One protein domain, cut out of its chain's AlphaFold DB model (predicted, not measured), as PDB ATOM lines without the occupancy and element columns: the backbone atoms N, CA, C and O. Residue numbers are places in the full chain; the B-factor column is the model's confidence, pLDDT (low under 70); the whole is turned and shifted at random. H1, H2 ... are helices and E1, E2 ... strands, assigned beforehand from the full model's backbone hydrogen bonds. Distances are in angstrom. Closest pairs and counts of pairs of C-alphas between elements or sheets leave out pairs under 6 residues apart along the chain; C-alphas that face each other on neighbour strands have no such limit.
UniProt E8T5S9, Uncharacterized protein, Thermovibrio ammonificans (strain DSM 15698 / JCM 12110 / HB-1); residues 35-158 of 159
ATOM      1  N   ARG A  35     -33.062 -55.036 -20.820       72.81
ATOM      2  CA  ARG A  35     -31.604 -54.913 -20.852       72.81
ATOM      3  C   ARG A  35     -30.905 -56.194 -21.283       72.81
ATOM      4  O   ARG A  35     -30.172 -56.148 -22.257       72.81
ATOM      5  N   GLU A  36     -31.155 -57.326 -20.628       75.75
ATOM      6  CA  GLU A  36     -30.514 -58.598 -21.009       75.75
ATOM      7  C   GLU A  36     -30.931 -59.024 -22.419       75.75
ATOM      8  O   GLU A  36     -30.114 -59.485 -23.213       75.75
ATOM      9  N   SER A  37     -32.203 -58.807 -22.766       80.62
ATOM     10  CA  SER A  37     -32.693 -59.037 -24.126       80.62
ATOM     11  C   SER A  37     -31.985 -58.136 -25.145       80.62
ATOM     12  O   SER A  37     -31.588 -58.611 -26.210       80.62
ATOM     13  N   PHE A  38     -31.778 -56.858 -24.812       85.44
ATOM     14  CA  PHE A  38     -31.027 -55.930 -25.652       85.44
ATOM     15  C   PHE A  38     -29.561 -56.352 -25.800       85.44
ATOM     16  O   PHE A  38     -29.089 -56.445 -26.927       85.44
ATOM     17  N   ASP A  39     -28.866 -56.659 -24.702       85.81
ATOM     18  CA  ASP A  39     -27.446 -57.026 -24.700       85.81
ATOM     19  C   ASP A  39     -27.204 -58.312 -25.512       85.81
ATOM     20  O   ASP A  39     -26.309 -58.364 -26.357       85.81
ATOM     21  N   ASN A  40     -28.069 -59.320 -25.352       86.38
ATOM     22  CA  ASN A  40     -28.018 -60.556 -26.137       86.38
ATOM     23  C   ASN A  40     -28.243 -60.300 -27.633       86.38
ATOM     24  O   ASN A  40     -27.544 -60.852 -28.488       86.38
ATOM     25  N   ARG A  41     -29.217 -59.446 -27.970       87.19
ATOM     26  CA  ARG A  41     -29.538 -59.113 -29.363       87.19
ATOM     27  C   ARG A  41     -28.439 -58.266 -30.006       87.19
ATOM     28  O   ARG A  41     -28.110 -58.485 -31.168       87.19
ATOM     29  N   LEU A  42     -27.843 -57.356 -29.241       89.19
ATOM     30  CA  LEU A  42     -26.712 -56.530 -29.646       89.19
ATOM     31  C   LEU A  42     -25.481 -57.386 -29.950       89.19
ATOM     32  O   LEU A  42     -24.905 -57.251 -31.025       89.19
ATOM     33  N   SER A  43     -25.119 -58.291 -29.039       89.06
ATOM     34  CA  SER A  43     -23.996 -59.218 -29.217       89.06
ATOM     35  C   SER A  43     -24.196 -60.113 -30.447       89.06
ATOM     36  O   SER A  43     -23.317 -60.216 -31.302       89.06
ATOM     37  N   SER A  44     -25.404 -60.663 -30.613       89.12
ATOM     38  CA  SER A  44     -25.757 -61.477 -31.782       89.12
ATOM     39  C   SER A  44     -25.594 -60.714 -33.102       89.12
ATOM     40  O   SER A  44     -24.951 -61.216 -34.024       89.12
ATOM     41  N   LEU A  45     -26.103 -59.481 -33.193       89.31
ATOM     42  CA  LEU A  45     -25.975 -58.672 -34.410       89.31
ATOM     43  C   LEU A  45     -24.549 -58.195 -34.662       89.31
ATOM     44  O   LEU A  45     -24.105 -58.176 -35.806       89.31
ATOM     45  N   SER A  46     -23.828 -57.836 -33.604       87.69
ATOM     46  CA  SER A  46     -22.434 -57.418 -33.697       87.69
ATOM     47  C   SER A  46     -21.551 -58.549 -34.227       87.69
ATOM     48  O   SER A  46     -20.784 -58.328 -35.158       87.69
ATOM     49  N   SER A  47     -21.732 -59.786 -33.752       86.81
ATOM     50  CA  SER A  47     -21.000 -60.953 -34.277       86.81
ATOM     51  C   SER A  47     -21.260 -61.225 -35.769       86.81
ATOM     52  O   SER A  47     -20.423 -61.805 -36.456       86.81
ATOM     53  N   GLN A  48     -22.404 -60.770 -36.289       87.00
ATOM     54  CA  GLN A  48     -22.819 -60.947 -37.683       87.00
ATOM     55  C   GLN A  48     -22.584 -59.701 -38.548       87.00
ATOM     56  O   GLN A  48     -22.838 -59.737 -39.750       87.00
ATOM     57  N   ILE A  49     -22.099 -58.589 -37.982       87.62
ATOM     58  CA  ILE A  49     -21.956 -57.335 -38.733       87.62
ATOM     59  C   ILE A  49     -20.840 -57.410 -39.778       87.62
ATOM     60  O   ILE A  49     -20.909 -56.738 -40.804       87.62
ATOM     61  N   CYS A  50     -19.823 -58.234 -39.536       85.00
ATOM     62  CA  CYS A  50     -18.679 -58.427 -40.415       85.00
ATOM     63  C   CYS A  50     -18.709 -59.835 -41.019       85.00
ATOM     64  O   CYS A  50     -18.018 -60.740 -40.561       85.00
ATOM     65  N   LEU A  51     -19.499 -60.020 -42.079       78.88
ATOM     66  CA  LEU A  51     -19.569 -61.282 -42.820       78.88
ATOM     67  C   LEU A  51     -18.624 -61.252 -44.024       78.88
ATOM     68  O   LEU A  51     -18.604 -60.295 -44.798       78.88
ATOM     69  N   LEU A  52     -17.851 -62.327 -44.212       70.31
ATOM     70  CA  LEU A  52     -17.017 -62.546 -45.406       70.31
ATOM     71  C   LEU A  52     -16.057 -61.375 -45.718       70.31
ATOM     72  O   LEU A  52     -15.837 -61.025 -46.877       70.31
ATOM     73  N   GLY A  53     -15.503 -60.743 -44.678       70.31
ATOM     74  CA  GLY A  53     -14.551 -59.633 -44.813       70.31
ATOM     75  C   GLY A  53     -15.176 -58.278 -45.170       70.31
ATOM     76  O   GLY A  53     -14.438 -57.316 -45.373       70.31
ATOM     77  N   LYS A  54     -16.511 -58.171 -45.228       81.00
ATOM     78  CA  LYS A  54     -17.226 -56.899 -45.382       81.00
ATOM     79  C   LYS A  54     -18.009 -56.590 -44.113       81.00
ATOM     80  O   LYS A  54     -18.918 -57.330 -43.746       81.00
ATOM     81  N   CYS A  55     -17.665 -55.485 -43.466       85.50
ATOM     82  CA  CYS A  55     -18.400 -54.993 -42.311       85.50
ATOM     83  C   CYS A  55     -19.540 -54.072 -42.746       85.50
ATOM     84  O   CYS A  55     -19.355 -53.164 -43.559       85.50
ATOM     85  N   GLY A  56     -20.723 -54.315 -42.192       86.25
ATOM     86  CA  GLY A  56     -21.848 -53.398 -42.254       86.25
ATOM     87  C   GLY A  56     -21.569 -52.109 -41.479       86.25
ATOM     88  O   GLY A  56     -20.693 -52.049 -40.615       86.25
ATOM     89  N   SER A  57     -22.330 -51.061 -41.785       89.25
ATOM     90  CA  SER A  57     -22.245 -49.796 -41.060       89.25
ATOM     91  C   SER A  57     -22.895 -49.901 -39.680       89.25
ATOM     92  O   SER A  57     -23.973 -50.481 -39.533       89.25
ATOM     93  N   VAL A  58     -22.267 -49.268 -38.698       91.31
ATOM     94  CA  VAL A  58     -22.799 -48.991 -37.365       91.31
ATOM     95  C   VAL A  58     -23.310 -47.558 -37.361       91.31
ATOM     96  O   VAL A  58     -22.526 -46.623 -37.513       91.31
ATOM     97  N   CYS A  59     -24.612 -47.370 -37.203       91.44
ATOM     98  CA  CYS A  59     -25.242 -46.058 -37.170       91.44
ATOM     99  C   CYS A  59     -25.899 -45.815 -35.821       91.44
ATOM    100  O   CYS A  59     -26.661 -46.647 -35.342       91.44
ATOM    101  N   VAL A  60     -25.652 -44.653 -35.233       92.50
ATOM    102  CA  VAL A  60     -26.312 -44.208 -34.006       92.50
ATOM    103  C   VAL A  60     -27.209 -43.036 -34.358       92.50
ATOM    104  O   VAL A  60     -26.738 -42.033 -34.893       92.50
ATOM    105  N   ASP A  61     -28.495 -43.159 -34.057       91.25
ATOM    106  CA  ASP A  61     -29.459 -42.066 -34.085       91.25
ATOM    107  C   ASP A  61     -29.631 -41.535 -32.659       91.25
ATOM    108  O   ASP A  61     -30.189 -42.197 -31.774       91.25
ATOM    109  N   PHE A  62     -29.122 -40.329 -32.430       88.62
ATOM    110  CA  PHE A  62     -29.154 -39.681 -31.125       88.62
ATOM    111  C   PHE A  62     -30.523 -39.093 -30.779       88.62
ATOM    112  O   PHE A  62     -30.827 -38.881 -29.601       88.62
ATOM    113  N   LEU A  63     -31.347 -38.838 -31.795       85.88
ATOM    114  CA  LEU A  63     -32.648 -38.199 -31.663       85.88
ATOM    115  C   LEU A  63     -33.719 -39.235 -31.321       85.88
ATOM    116  O   LEU A  63     -34.459 -39.067 -30.351       85.88
ATOM    117  N   ASN A  64     -33.737 -40.341 -32.066       85.69
ATOM    118  CA  ASN A  64     -34.668 -41.448 -31.862       85.69
ATOM    119  C   ASN A  64     -34.157 -42.493 -30.858       85.69
ATOM    120  O   ASN A  64     -34.932 -43.337 -30.405       85.69
ATOM    121  N   GLY A  65     -32.872 -42.441 -30.489       87.81
ATOM    122  CA  GLY A  65     -32.266 -43.404 -29.572       87.81
ATOM    123  C   GLY A  65     -32.228 -44.805 -30.173       87.81
ATOM    124  O   GLY A  65     -32.595 -45.779 -29.516       87.81
ATOM    125  N   THR A  66     -31.823 -44.913 -31.436       89.38
ATOM    126  CA  THR A  66     -31.703 -46.191 -32.138       89.38
ATOM    127  C   THR A  66     -30.261 -46.438 -32.566       89.38
ATOM    128  O   THR A  66     -29.506 -45.517 -32.865       89.38
ATOM    129  N   LEU A  67     -29.865 -47.706 -32.556       90.69
ATOM    130  CA  LEU A  67     -28.579 -48.194 -33.031       90.69
ATOM    131  C   LEU A  67     -28.846 -49.151 -34.186       90.69
ATOM    132  O   LEU A  67     -29.489 -50.178 -33.987       90.69
ATOM    133  N   SER A  68     -28.353 -48.831 -35.375       89.19
ATOM    134  CA  SER A  68     -28.455 -49.699 -36.542       89.19
ATOM    135  C   SER A  68     -27.121 -50.379 -36.826       89.19
ATOM    136  O   SER A  68     -26.088 -49.721 -36.909       89.19
ATOM    137  N   LEU A  69     -27.140 -51.698 -36.986       89.81
ATOM    138  CA  LEU A  69     -25.968 -52.543 -37.212       89.81
ATOM    139  C   LEU A  69     -26.211 -53.341 -38.489       89.81
ATOM    140  O   LEU A  69     -27.115 -54.171 -38.538       89.81
ATOM    141  N   GLY A  70     -25.456 -53.055 -39.552       83.50
ATOM    142  CA  GLY A  70     -25.565 -53.806 -40.810       83.50
ATOM    143  C   GLY A  70     -26.955 -53.773 -41.469       83.50
ATOM    144  O   GLY A  70     -27.264 -54.649 -42.266       83.50
ATOM    145  N   GLY A  71     -27.784 -52.773 -41.145       82.38
ATOM    146  CA  GLY A  71     -29.153 -52.614 -41.654       82.38
ATOM    147  C   GLY A  71     -30.256 -52.968 -40.649       82.38
ATOM    148  O   GLY A  71     -31.374 -52.479 -40.787       82.38
ATOM    149  N   GLU A  72     -29.944 -53.723 -39.595       87.12
ATOM    150  CA  GLU A  72     -30.886 -54.034 -38.512       87.12
ATOM    151  C   GLU A  72     -30.904 -52.915 -37.475       87.12
ATOM    152  O   GLU A  72     -29.847 -52.469 -37.038       87.12
ATOM    153  N   SER A  73     -32.088 -52.461 -37.057       86.25
ATOM    154  CA  SER A  73     -32.232 -51.352 -36.103       86.25
ATOM    155  C   SER A  73     -32.679 -51.834 -34.725       86.25
ATOM    156  O   SER A  73     -33.716 -52.478 -34.570       86.25
ATOM    157  N   LEU A  74     -31.909 -51.476 -33.700       88.44
ATOM    158  CA  LEU A  74     -32.189 -51.734 -32.294       88.44
ATOM    159  C   LEU A  74     -32.575 -50.446 -31.582       88.44
ATOM    160  O   LEU A  74     -31.898 -49.428 -31.688       88.44
ATOM    161  N   LYS A  75     -33.646 -50.506 -30.795       88.19
ATOM    162  CA  LYS A  75     -33.989 -49.427 -29.873       88.19
ATOM    163  C   LYS A  75     -33.059 -49.496 -28.668       88.19
ATOM    164  O   LYS A  75     -32.993 -50.534 -28.011       88.19
ATOM    165  N   LEU A  76     -32.351 -48.407 -28.392       86.38
ATOM    166  CA  LEU A  76     -31.462 -48.329 -27.244       86.38
ATOM    167  C   LEU A  76     -32.292 -48.289 -25.954       86.38
ATOM    168  O   LEU A  76     -33.327 -47.617 -25.906       86.38
ATOM    169  N   PRO A  77     -31.850 -48.977 -24.887       81.75
ATOM    170  CA  PRO A  77     -32.537 -48.943 -23.596       81.75
ATOM    171  C   PRO A  77     -32.426 -47.569 -22.917       81.75
ATOM    172  O   PRO A  77     -33.174 -47.274 -21.987       81.75
ATOM    173  N   LEU A  78     -31.479 -46.743 -23.366       83.88
ATOM    174  CA  LEU A  78     -31.088 -45.466 -22.779       83.88
ATOM    175  C   LEU A  78     -30.788 -44.451 -23.885       83.88
ATOM    176  O   LEU A  78     -30.536 -44.822 -25.033       83.88
ATOM    177  N   LYS A  79     -30.774 -43.159 -23.540       84.12
ATOM    178  CA  LYS A  79     -30.453 -42.110 -24.512       84.12
ATOM    179  C   LYS A  79     -28.945 -42.115 -24.813       84.12
ATOM    180  O   LYS A  79     -28.147 -41.986 -23.874       84.12
ATOM    181  N   PRO A  80     -28.531 -42.250 -26.086       86.31
ATOM    182  CA  PRO A  80     -27.122 -42.167 -26.457       86.31
ATOM    183  C   PRO A  80     -26.621 -40.738 -26.254       86.31
ATOM    184  O   PRO A  80     -27.293 -39.771 -26.613       86.31
ATOM    185  N   LYS A  81     -25.439 -40.605 -25.654       87.00
ATOM    186  CA  LYS A  81     -24.797 -39.307 -25.419       87.00
ATOM    187  C   LYS A  81     -23.632 -39.106 -26.371       87.00
ATOM    188  O   LYS A  81     -23.500 -38.051 -26.989       87.00
ATOM    189  N   THR A  82     -22.791 -40.124 -26.493       86.12
ATOM    190  CA  THR A  82     -21.550 -40.031 -27.253       86.12
ATOM    191  C   THR A  82     -21.293 -41.339 -27.968       86.12
ATOM    192  O   THR A  82     -21.427 -42.409 -27.380       86.12
ATOM    193  N   PHE A  83     -20.914 -41.246 -29.231       88.62
ATOM    194  CA  PHE A  83     -20.407 -42.352 -30.014       88.62
ATOM    195  C   PHE A  83     -18.979 -42.030 -30.425       88.62
ATOM    196  O   PHE A  83     -18.692 -40.986 -31.008       88.62
ATOM    197  N   VAL A  84     -18.067 -42.909 -30.062       86.56
ATOM    198  CA  VAL A  84     -16.649 -42.780 -30.330       86.56
ATOM    199  C   VAL A  84     -16.300 -43.767 -31.416       86.56
ATOM    200  O   VAL A  84     -16.588 -44.957 -31.311       86.56
ATOM    201  N   VAL A  85     -15.644 -43.252 -32.439       86.06
ATOM    202  CA  VAL A  85     -15.104 -44.034 -33.539       86.06
ATOM    203  C   VAL A  85     -13.629 -43.665 -33.707       86.06
ATOM    204  O   VAL A  85     -13.177 -42.647 -33.169       86.06
ATOM    205  N   PRO A  86     -12.845 -44.460 -34.442       80.12
ATOM    206  CA  PRO A  86     -11.417 -44.219 -34.603       80.12
ATOM    207  C   PRO A  86     -11.137 -42.797 -35.100       80.12
ATOM    208  O   PRO A  86     -11.608 -42.383 -36.160       80.12
ATOM    209  N   GLY A  87     -10.387 -42.030 -34.304       75.00
ATOM    210  CA  GLY A  87     -10.006 -40.652 -34.624       75.00
ATOM    211  C   GLY A  87     -11.131 -39.612 -34.547       75.00
ATOM    212  O   GLY A  87     -10.908 -38.470 -34.949       75.00
ATOM    213  N   ARG A  88     -12.332 -39.958 -34.053       81.19
ATOM    214  CA  ARG A  88     -13.436 -38.996 -33.926       81.19
ATOM    215  C   ARG A  88     -14.376 -39.312 -32.762       81.19
ATOM    216  O   ARG A  88     -14.912 -40.408 -32.642       81.19
ATOM    217  N   LEU A  89     -14.661 -38.286 -31.966       82.50
ATOM    218  CA  LEU A  89     -15.723 -38.300 -30.967       82.50
ATOM    219  C   LEU A  89     -16.964 -37.614 -31.541       82.50
ATOM    220  O   LEU A  89     -16.885 -36.493 -32.038       82.50
ATOM    221  N   VAL A  90     -18.108 -38.288 -31.478       85.69
ATOM    222  CA  VAL A  90     -19.386 -37.794 -31.994       85.69
ATOM    223  C   VAL A  90     -20.363 -37.650 -30.837       85.69
ATOM    224  O   VAL A  90     -20.756 -38.633 -30.213       85.69
ATOM    225  N   SER A  91     -20.753 -36.416 -30.532       85.38
ATOM    226  CA  SER A  91     -21.747 -36.123 -29.496       85.38
ATOM    227  C   SER A  91     -23.140 -35.968 -30.100       85.38
ATOM    228  O   SER A  91     -23.300 -35.294 -31.120       85.38
ATOM    229  N   GLY A  92     -24.156 -36.504 -29.421       81.00
ATOM    230  CA  GLY A  92     -25.565 -36.283 -29.769       81.00
ATOM    231  C   GLY A  92     -26.027 -34.831 -29.602       81.00
ATOM    232  O   GLY A  92     -27.097 -34.467 -30.072       81.00
ATOM    233  N   GLU A  93     -25.222 -33.983 -28.955       82.19
ATOM    234  CA  GLU A  93     -25.447 -32.530 -28.902       82.19
ATOM    235  C   GLU A  93     -25.083 -31.833 -30.222       82.19
ATOM    236  O   GLU A  93     -25.562 -30.737 -30.497       82.19
ATOM    237  N   GLN A  94     -24.220 -32.457 -31.029       80.69
ATOM    238  CA  GLN A  94     -23.692 -31.890 -32.272       80.69
ATOM    239  C   GLN A  94     -24.269 -32.569 -33.520       80.69
ATOM    240  O   GLN A  94     -24.321 -31.951 -34.581       80.69
ATOM    241  N   PHE A  95     -24.694 -33.830 -33.407       85.12
ATOM    242  CA  PHE A  95     -25.171 -34.635 -34.527       85.12
ATOM    243  C   PHE A  95     -26.488 -35.329 -34.185       85.12
ATOM    244  O   PHE A  95     -26.618 -35.943 -33.130       85.12
ATOM    245  N   ASN A  96     -27.441 -35.298 -35.121       88.44
ATOM    246  CA  ASN A  96     -28.695 -36.044 -34.991       88.44
ATOM    247  C   ASN A  96     -28.472 -37.546 -35.195       88.44
ATOM    248  O   ASN A  96     -29.019 -38.365 -34.464       88.44
ATOM    249  N   SER A  97     -27.642 -37.907 -36.172       89.50
ATOM    250  CA  SER A  97     -27.256 -39.286 -36.445       89.50
ATOM    251  C   SER A  97     -25.838 -39.348 -36.998       89.50
ATOM    252  O   SER A  97     -25.338 -38.384 -37.585       89.50
ATOM    253  N   PHE A  98     -25.168 -40.478 -36.791       91.44
ATOM    254  CA  PHE A  98     -23.828 -40.709 -37.317       91.44
ATOM    255  C   PHE A  98     -23.611 -42.178 -37.644       91.44
ATOM    256  O   PHE A  98     -23.945 -43.045 -36.841       91.44
ATOM    257  N   CYS A  99     -23.012 -42.442 -38.804       90.81
ATOM    258  CA  CYS A  99     -22.695 -43.782 -39.277       90.81
ATOM    259  C   CYS A  99     -21.189 -43.964 -39.437       90.81
ATOM    260  O   CYS A  99     -20.490 -43.090 -39.950       90.81
ATOM    261  N   PHE A 100     -20.712 -45.137 -39.048       90.19
ATOM    262  CA  PHE A 100     -19.334 -45.567 -39.182       90.19
ATOM    263  C   PHE A 100     -19.281 -46.954 -39.806       90.19
ATOM    264  O   PHE A 100     -19.991 -47.856 -39.371       90.19
ATOM    265  N   THR A 101     -18.424 -47.133 -40.806       89.81
ATOM    266  CA  THR A 101     -18.209 -48.432 -41.447       89.81
ATOM    267  C   THR A 101     -16.783 -48.889 -41.155       89.81
ATOM    268  O   THR A 101     -15.846 -48.225 -41.608       89.81
ATOM    269  N   PRO A 102     -16.590 -49.999 -40.422       85.69
ATOM    270  CA  PRO A 102     -15.261 -50.535 -40.161       85.69
ATOM    271  C   PRO A 102     -14.620 -51.023 -41.467       85.69
ATOM    272  O   PRO A 102     -15.210 -51.818 -42.194       85.69
ATOM    273  N   SER A 103     -13.399 -50.575 -41.760       82.19
ATOM    274  CA  SER A 103     -12.618 -51.027 -42.924       82.19
ATOM    275  C   SER A 103     -11.475 -51.985 -42.559       82.19
ATOM    276  O   SER A 103     -10.724 -52.402 -43.437       82.19
ATOM    277  N   GLY A 104     -11.313 -52.318 -41.275       83.44
ATOM    278  CA  GLY A 104     -10.237 -53.158 -40.746       83.44
ATOM    279  C   GLY A 104     -10.353 -53.367 -39.228       83.44
ATOM    280  O   GLY A 104     -11.389 -53.017 -38.658       83.44
ATOM    281  N   PRO A 105      -9.315 -53.930 -38.575       85.06
ATOM    282  CA  PRO A 105      -9.285 -54.127 -37.129       85.06
ATOM    283  C   PRO A 105      -9.395 -52.793 -36.399       85.06
ATOM    284  O   PRO A 105      -8.533 -51.925 -36.554       85.06
ATOM    285  N   THR A 106     -10.482 -52.602 -35.661       86.00
ATOM    286  CA  THR A 106     -10.778 -51.314 -35.043       86.00
ATOM    287  C   THR A 106     -11.836 -51.429 -33.958       86.00
ATOM    288  O   THR A 106     -12.539 -52.432 -33.873       86.00
ATOM    289  N   ASP A 107     -11.954 -50.398 -33.139       86.50
ATOM    290  CA  ASP A 107     -12.845 -50.317 -31.998       86.50
ATOM    291  C   ASP A 107     -13.786 -49.113 -32.111       86.50
ATOM    292  O   ASP A 107     -13.435 -48.043 -32.613       86.50
ATOM    293  N   ALA A 108     -15.019 -49.293 -31.647       87.62
ATOM    294  CA  ALA A 108     -15.978 -48.207 -31.485       87.62
ATOM    295  C   ALA A 108     -16.611 -48.288 -30.100       87.62
ATOM    296  O   ALA A 108     -16.798 -49.373 -29.561       87.62
ATOM    297  N   LEU A 109     -16.967 -47.148 -29.520       88.19
ATOM    298  CA  LEU A 109     -17.507 -47.088 -28.168       88.19
ATOM    299  C   LEU A 109     -18.765 -46.231 -28.134       88.19
ATOM    300  O   LEU A 109     -18.741 -45.046 -28.456       88.19
ATOM    301  N   LEU A 110     -19.877 -46.826 -27.724       89.62
ATOM    302  CA  LEU A 110     -21.143 -46.130 -27.536       89.62
ATOM    303  C   LEU A 110     -21.381 -45.885 -26.052       89.62
ATOM    304  O   LEU A 110     -21.490 -46.832 -25.284       89.62
ATOM    305  N   VAL A 111     -21.522 -44.621 -25.663       88.69
ATOM    306  CA  VAL A 111     -21.807 -44.208 -24.288       88.69
ATOM    307  C   VAL A 111     -23.242 -43.702 -24.183       88.69
ATOM    308  O   VAL A 111     -23.663 -42.760 -24.865       88.69
ATOM    309  N   LEU A 112     -23.988 -44.318 -23.278       88.56
ATOM    310  CA  LEU A 112     -25.370 -44.018 -22.934       88.56
ATOM    311  C   LEU A 112     -25.423 -43.428 -21.527       88.56
ATOM    312  O   LEU A 112     -24.632 -43.804 -20.660       88.56
ATOM    313  N   LYS A 113     -26.366 -42.514 -21.291       84.31
ATOM    314  CA  LYS A 113     -26.575 -41.913 -19.968       84.31
ATOM    315  C   LYS A 113     -27.775 -42.554 -19.269       84.31
ATOM    316  O   LYS A 113     -28.864 -42.602 -19.839       84.31
ATOM    317  N   GLU A 114     -27.582 -42.977 -18.024       81.38
ATOM    318  CA  GLU A 114     -28.595 -43.564 -17.143       81.38
ATOM    319  C   GLU A 114     -28.605 -42.828 -15.795       81.38
ATOM    320  O   GLU A 114     -27.883 -43.184 -14.862       81.38
ATOM    321  N   GLY A 115     -29.404 -41.760 -15.693       79.88
ATOM    322  CA  GLY A 115     -29.418 -40.902 -14.502       79.88
ATOM    323  C   GLY A 115     -28.042 -40.274 -14.248       79.88
ATOM    324  O   GLY A 115     -27.544 -39.532 -15.101       79.88
ATOM    325  N   ASP A 116     -27.439 -40.610 -13.105       77.56
ATOM    326  CA  ASP A 116     -26.088 -40.188 -12.692       77.56
ATOM    327  C   ASP A 116     -24.988 -41.207 -13.043       77.56
ATOM    328  O   ASP A 116     -23.818 -41.007 -12.723       77.56
ATOM    329  N   SER A 117     -25.347 -42.295 -13.723       79.69
ATOM    330  CA  SER A 117     -24.413 -43.308 -14.211       79.69
ATOM    331  C   SER A 117     -24.353 -43.315 -15.737       79.69
ATOM    332  O   SER A 117     -25.232 -42.795 -16.435       79.69
ATOM    333  N   TYR A 118     -23.286 -43.894 -16.267       84.38
ATOM    334  CA  TYR A 118     -23.078 -44.085 -17.691       84.38
ATOM    335  C   TYR A 118     -22.946 -45.569 -17.992       84.38
ATOM    336  O   TYR A 118     -22.422 -46.344 -17.197       84.38
ATOM    337  N   ARG A 119     -23.400 -45.968 -19.173       86.75
ATOM    338  CA  ARG A 119     -23.162 -47.307 -19.700       86.75
ATOM    339  C   ARG A 119     -22.425 -47.191 -21.014       86.75
ATOM    340  O   ARG A 119     -22.849 -46.431 -21.881       86.75
ATOM    341  N   ALA A 120     -21.342 -47.936 -21.154       88.00
ATOM    342  CA  ALA A 120     -20.543 -47.955 -22.360       88.00
ATOM    343  C   ALA A 120     -20.572 -49.341 -23.009       88.00
ATOM    344  O   ALA A 120     -20.426 -50.352 -22.327       88.00
ATOM    345  N   TYR A 121     -20.760 -49.367 -24.325       89.06
ATOM    346  CA  TYR A 121     -20.688 -50.557 -25.164       89.06
ATOM    347  C   TYR A 121     -19.491 -50.420 -26.096       89.06
ATOM    348  O   TYR A 121     -19.500 -49.570 -26.990       89.06
ATOM    349  N   LEU A 122     -18.454 -51.217 -25.855       89.06
ATOM    350  CA  LEU A 122     -17.281 -51.323 -26.714       89.06
ATOM    351  C   LEU A 122     -17.539 -52.393 -27.766       89.06
ATOM    352  O   LEU A 122     -17.782 -53.541 -27.419       89.06
ATOM    353  N   PHE A 123     -17.420 -52.020 -29.030       89.25
ATOM    354  CA  PHE A 123     -17.480 -52.908 -30.180       89.25
ATOM    355  C   PHE A 123     -16.066 -53.153 -30.689       89.25
ATOM    356  O   PHE A 123     -15.359 -52.193 -31.001       89.25
ATOM    357  N   LEU A 124     -15.677 -54.418 -30.811       87.81
ATOM    358  CA  LEU A 124     -14.433 -54.817 -31.458       87.81
ATOM    359  C   LEU A 124     -14.725 -55.348 -32.859       87.81
ATOM    360  O   LEU A 124     -15.484 -56.296 -33.043       87.81
ATOM    361  N   PHE A 125     -14.095 -54.754 -33.866       87.56
ATOM    362  CA  PHE A 125     -14.156 -55.204 -35.250       87.56
ATOM    363  C   PHE A 125     -12.813 -55.826 -35.654       87.56
ATOM    364  O   PHE A 125     -11.759 -55.328 -35.250       87.56
ATOM    365  N   PRO A 126     -12.807 -56.883 -36.483       86.25
ATOM    366  CA  PRO A 126     -13.968 -57.533 -37.095       86.25
ATOM    367  C   PRO A 126     -14.584 -58.653 -36.237       86.25
ATOM    368  O   PRO A 126     -15.477 -59.333 -36.729       86.25
ATOM    369  N   THR A 127     -14.111 -58.883 -35.003       85.00
ATOM    370  CA  THR A 127     -14.575 -60.011 -34.167       85.00
ATOM    371  C   THR A 127     -16.066 -59.931 -33.846       85.00
ATOM    372  O   THR A 127     -16.710 -60.958 -33.648       85.00
ATOM    373  N   GLY A 128     -16.622 -58.718 -33.827       84.62
ATOM    374  CA  GLY A 128     -18.008 -58.464 -33.469       84.62
ATOM    375  C   GLY A 128     -18.272 -58.656 -31.976       84.62
ATOM    376  O   GLY A 128     -19.430 -58.705 -31.566       84.62
ATOM    377  N   GLU A 129     -17.227 -58.752 -31.156       86.81
ATOM    378  CA  GLU A 129     -17.360 -58.833 -29.706       86.81
ATOM    379  C   GLU A 129     -17.838 -57.494 -29.148       86.81
ATOM    380  O   GLU A 129     -17.393 -56.423 -29.577       86.81
ATOM    381  N   VAL A 130     -18.754 -57.568 -28.182       89.00
ATOM    382  CA  VAL A 130     -19.288 -56.399 -27.487       89.00
ATOM    383  C   VAL A 130     -19.012 -56.538 -26.001       89.00
ATOM    384  O   VAL A 130     -19.472 -57.491 -25.375       89.00
ATOM    385  N   TYR A 131     -18.300 -55.569 -25.435       86.31
ATOM    386  CA  TYR A 131     -18.072 -55.474 -23.996       86.31
ATOM    387  C   TYR A 131     -18.926 -54.360 -23.407       86.31
ATOM    388  O   TYR A 131     -18.957 -53.240 -23.922       86.31
ATOM    389  N   THR A 132     -19.603 -54.669 -22.307       86.50
ATOM    390  CA  THR A 132     -20.475 -53.728 -21.605       86.50
ATOM    391  C   THR A 132     -19.814 -53.293 -20.308       86.50
ATOM    392  O   THR A 132     -19.479 -54.124 -19.467       86.50
ATOM    393  N   TYR A 133     -19.690 -51.983 -20.117       83.81
ATOM    394  CA  TYR A 133     -19.142 -51.376 -18.910       83.81
ATOM    395  C   TYR A 133     -20.181 -50.459 -18.272       83.81
ATOM    396  O   TYR A 133     -20.825 -49.657 -18.953       83.81
ATOM    397  N   ASN A 134     -20.329 -50.550 -16.952       85.69
ATOM    398  CA  ASN A 134     -21.046 -49.546 -16.173       85.69
ATOM    399  C   ASN A 134     -20.007 -48.572 -15.617       85.69
ATOM    400  O   ASN A 134     -19.078 -48.992 -14.937       85.69
ATOM    401  N   LEU A 135     -20.163 -47.294 -15.939       81.50
ATOM    402  CA  LEU A 135     -19.232 -46.223 -15.619       81.50
ATOM    403  C   LEU A 135     -19.892 -45.221 -14.682       81.50
ATOM    404  O   LEU A 135     -21.040 -44.811 -14.863       81.50
ATOM    405  N   THR A 136     -19.130 -44.771 -13.703       82.25
ATOM    406  CA  THR A 136     -19.432 -43.571 -12.929       82.25
ATOM    407  C   THR A 136     -19.226 -42.315 -13.780       82.25
ATOM    408  O   THR A 136     -18.620 -42.342 -14.855       82.25
ATOM    409  N   THR A 137     -19.717 -41.174 -13.297       75.38
ATOM    410  CA  THR A 137     -19.486 -39.859 -13.915       75.38
ATOM    411  C   THR A 137     -18.004 -39.555 -14.122       75.38
ATOM    412  O   THR A 137     -17.620 -39.162 -15.221       75.38
ATOM    413  N   GLY A 138     -17.162 -39.808 -13.115       74.56
ATOM    414  CA  GLY A 138     -15.719 -39.564 -13.207       74.56
ATOM    415  C   GLY A 138     -15.005 -40.462 -14.225       74.56
ATOM    416  O   GLY A 138     -14.130 -39.998 -14.959       74.56
ATOM    417  N   GLU A 139     -15.399 -41.734 -14.323       75.75
ATOM    418  CA  GLU A 139     -14.833 -42.672 -15.303       75.75
ATOM    419  C   GLU A 139     -15.250 -42.316 -16.733       75.75
ATOM    420  O   GLU A 139     -14.425 -42.387 -17.640       75.75
ATOM    421  N   ALA A 140     -16.496 -41.877 -16.938       72.31
ATOM    422  CA  ALA A 140     -16.987 -41.445 -18.246       72.31
ATOM    423  C   ALA A 140     -16.275 -40.177 -18.755       72.31
ATOM    424  O   ALA A 140     -15.944 -40.093 -19.939       72.31
ATOM    425  N   ASP A 141     -15.993 -39.216 -17.871       71.56
ATOM    426  CA  ASP A 141     -15.240 -38.008 -18.228       71.56
ATOM    427  C   ASP A 141     -13.762 -38.327 -18.514       71.56
ATOM    428  O   ASP A 141     -13.177 -37.802 -19.463       71.56
ATOM    429  N   THR A 142     -13.171 -39.259 -17.760       75.19
ATOM    430  CA  THR A 142     -11.804 -39.743 -18.012       75.19
ATOM    431  C   THR A 142     -11.715 -40.505 -19.333       75.19
ATOM    432  O   THR A 142     -10.771 -40.321 -20.102       75.19
ATOM    433  N   LEU A 143     -12.708 -41.344 -19.626       73.31
ATOM    434  CA  LEU A 143     -12.830 -42.042 -20.897       73.31
ATOM    435  C   LEU A 143     -12.904 -41.035 -22.047       73.31
ATOM    436  O   LEU A 143     -12.156 -41.167 -23.011       73.31
ATOM    437  N   LYS A 144     -13.739 -39.996 -21.925       69.19
ATOM    438  CA  LYS A 144     -13.837 -38.917 -22.916       69.19
ATOM    439  C   LYS A 144     -12.476 -38.256 -23.179       69.19
ATOM    440  O   LYS A 144     -12.084 -38.127 -24.334       69.19
ATOM    441  N   ASP A 145     -11.727 -37.913 -22.131       70.38
ATOM    442  CA  ASP A 145     -10.377 -37.337 -22.257       70.38
ATOM    443  C   ASP A 145      -9.392 -38.293 -22.962       70.38
ATOM    444  O   ASP A 145      -8.616 -37.889 -23.832       70.38
ATOM    445  N   LYS A 146      -9.442 -39.590 -22.637       71.12
ATOM    446  CA  LYS A 146      -8.588 -40.616 -23.260       71.12
ATOM    447  C   LYS A 146      -8.944 -40.866 -24.725       71.12
ATOM    448  O   LYS A 146      -8.037 -41.060 -25.538       71.12
ATOM    449  N   VAL A 147     -10.229 -40.814 -25.067       69.31
ATOM    450  CA  VAL A 147     -10.735 -40.881 -26.444       69.31
ATOM    451  C   VAL A 147     -10.200 -39.715 -27.268       69.31
ATOM    452  O   VAL A 147      -9.641 -39.933 -28.341       69.31
ATOM    453  N   GLU A 148     -10.349 -38.484 -26.771       64.31
ATOM    454  CA  GLU A 148      -9.915 -37.266 -27.471       64.31
ATOM    455  C   GLU A 148      -8.405 -37.277 -27.745       64.31
ATOM    456  O   GLU A 148      -7.943 -36.768 -28.765       64.31
ATOM    457  N   LYS A 149      -7.633 -37.936 -26.876       66.50
ATOM    458  CA  LYS A 149      -6.183 -38.117 -27.019       66.50
ATOM    459  C   LYS A 149      -5.780 -39.320 -27.881       66.50
ATOM    460  O   LYS A 149      -4.586 -39.600 -27.981       66.50
ATOM    461  N   GLY A 150      -6.734 -40.042 -28.475       61.22
ATOM    462  CA  GLY A 150      -6.476 -41.218 -29.315       61.22
ATOM    463  C   GLY A 150      -5.941 -42.430 -28.543       61.22
ATOM    464  O   GLY A 150      -5.267 -43.281 -29.114       61.22
ATOM    465  N   ARG A 151      -6.206 -42.503 -27.235       64.19
ATOM    466  CA  ARG A 151      -5.662 -43.507 -26.307       64.19
ATOM    467  C   ARG A 151      -6.752 -44.430 -25.761       64.19
ATOM    468  O   ARG A 151      -6.718 -44.797 -24.589       64.19
ATOM    469  N   LEU A 152      -7.717 -44.812 -26.600       64.69
ATOM    470  CA  LEU A 152      -8.820 -45.695 -26.195       64.69
ATOM    471  C   LEU A 152      -8.294 -47.022 -25.624       64.69
ATOM    472  O   LEU A 152      -8.677 -47.432 -24.531       64.69
ATOM    473  N   ALA A 153      -7.303 -47.612 -26.297       60.75
ATOM    474  CA  ALA A 153      -6.644 -48.845 -25.875       60.75
ATOM    475  C   ALA A 153      -5.910 -48.741 -24.521       60.75
ATOM    476  O   ALA A 153      -5.743 -49.753 -23.845       60.75
ATOM    477  N   GLU A 154      -5.464 -47.548 -24.097       58.53
ATOM    478  CA  GLU A 154      -4.865 -47.382 -22.764       58.53
ATOM    479  C   GLU A 154      -5.918 -47.504 -21.663       58.53
ATOM    480  O   GLU A 154      -5.598 -48.005 -20.592       58.53
ATOM    481  N   TRP A 155      -7.150 -47.057 -21.909       60.34
ATOM    482  CA  TRP A 155      -8.223 -47.097 -20.917       60.34
ATOM    483  C   TRP A 155      -8.690 -48.539 -20.659       60.34
ATOM    484  O   TRP A 155      -8.801 -48.948 -19.507       60.34
ATOM    485  N   PHE A 156      -8.811 -49.355 -21.713       56.88
ATOM    486  CA  PHE A 156      -9.173 -50.777 -21.601       56.88
ATOM    487  C   PHE A 156      -8.094 -51.679 -20.992       56.88
ATOM    488  O   PHE A 156      -8.361 -52.838 -20.719       56.88
ATOM    489  N   ARG A 157      -6.861 -51.200 -20.776       55.31
ATOM    490  CA  ARG A 157      -5.844 -51.989 -20.052       55.31
ATOM    491  C   ARG A 157      -6.024 -51.956 -18.533       55.31
ATOM    492  O   ARG A 157      -5.377 -52.744 -17.851       55.31
ATOM    493  N   TYR A 158      -6.834 -51.033 -18.015       50.88
ATOM    494  CA  TYR A 158      -7.040 -50.842 -16.576       50.88
ATOM    495  C   TYR A 158      -8.341 -51.468 -16.045       50.88
ATOM    496  O   TYR A 158      -8.507 -51.508 -14.827       50.88
TER     497      TYR A 158
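AT A GLANCE: This is residues 35 to 158 of the 159 residues of an uncharacterized protein of Thermovibrio ammonificans (strain DSM 15698 / JCM 12110 / HB-1) (UniProt E8T5S9). Two antiparallel sheets lie face to face as a sandwich: a five-stranded, twisted one, E5 E4 E7 E8 E9, and a smaller one, E3 E2 E1 E6, whose strands run at only 15 degrees to those of the first. E5 and E6 come together at one side of the sandwich, H1 packs on both sheets at the side where E9 and E3 are the edge strands, and H2 covers the other face of the larger sheet, with the short H3 after it. The printed part has 124 residues with three named helices and nine named strands, in the order H1 E1 E2 E3 E4 E5 E6 E7 E8 E9 H2 H3; the class is mixed, helices and strands. The whole is compact, with a radius of gyration of the C-alphas of 13.4 A, and spans 39 by 28 by 28 A.

HOW THE PARTS SIT: Begin with the larger sheet, in the order E5 (residues 88 to 91), E4 (79 to 85), E7 (106 to 114), E8 (117 to 125), E9 (129 to 135). E7, E8 and E9 form a meander, each strand the antiparallel neighbour of the one before. Look at N 110 and O 121, 2.9 A apart, for E7 and E8; at N 122 and O 131, 2.8 A, for E8 and E9; at N 84 and O 109, 2.8 A, for E4 and E7; and at N 83 and O 90, 2.8 A, for the hairpin of E4 and E5. The smaller sheet runs E3 (72 to 75), E2 (66 to 69), E1 (58 to 61), E6 (97 to 100), and E1 E2 E3 is a second meander. Here N 74 and O 67, N 68 and O 59, and N 60 and O 98 are each 2.8 A apart. In the sandwich, the facing parts of the two sheets are 9.7 A centre to centre; the closest C-alphas of E1 and E4 are those of Val 60 and Phe 83, 7.4 A, and those of E5 and E6 are Val 90 and Phe 98, 7.5 A. H1 (35 to 48) and H2 (137 to 148) are on opposite faces of the larger sheet, three layers with a helix on each face. H1 lies over E9 at a height of 9.1 A over the sheet, and its closest C-alphas to E9 are Ser 43 and Val 130, 5.8 A. H1 is also on the smaller sheet, two layers with a helix on one face, over E3 and E2 at a height of 10.2 A; Leu 45 and Leu 69 of E2 have C-alphas 6.7 A apart. H2 has a height of 8.9 A over the larger sheet and lies over E7, and only just over E4 and E8, with 3 C-alphas on each. H2 touches H3 (152 to 155) with residues 143 to 146 alone, the closest C-alphas being Lys 146 and Leu 152, 5.9 A. H3 only grazes the larger sheet, with residues 152 to 153. H1 and H2 are apart. In H1 and H2 every O i to N i+4 pair is within hydrogen-bond range; H3 is too short for one.

IN THESE COORDINATES: Find C-alpha 106 at (-10.778, -51.314, -35.043); from there E7 runs 26.4 A to C-alpha 114. E8 covers 26.3 A, E9 19.0 A, E4 17.9 A and E5 9.8 A. In the smaller sheet, E6 measures 10.5 A, E3 10.3 A, E1 10.2 A and E2 9.9 A. H1 begins at C-alpha 35, (-31.604, -54.913, -20.852), and covers 19.9 A; H2 covers 16.8 A, and H3 covers 5.5 A to C-alpha 155 at (-8.223, -47.097, -20.917).

THE WHOLE: The C-alphas of Leu 52 and Asp 116 are the two farthest apart, 40.6 A. The printed part has no cut and no long link; H1 to E1 is short, and the other links are tight. Mean pLDDT of the printed part is 82.2, and residue 144 and residues 147 to 158 are under 70.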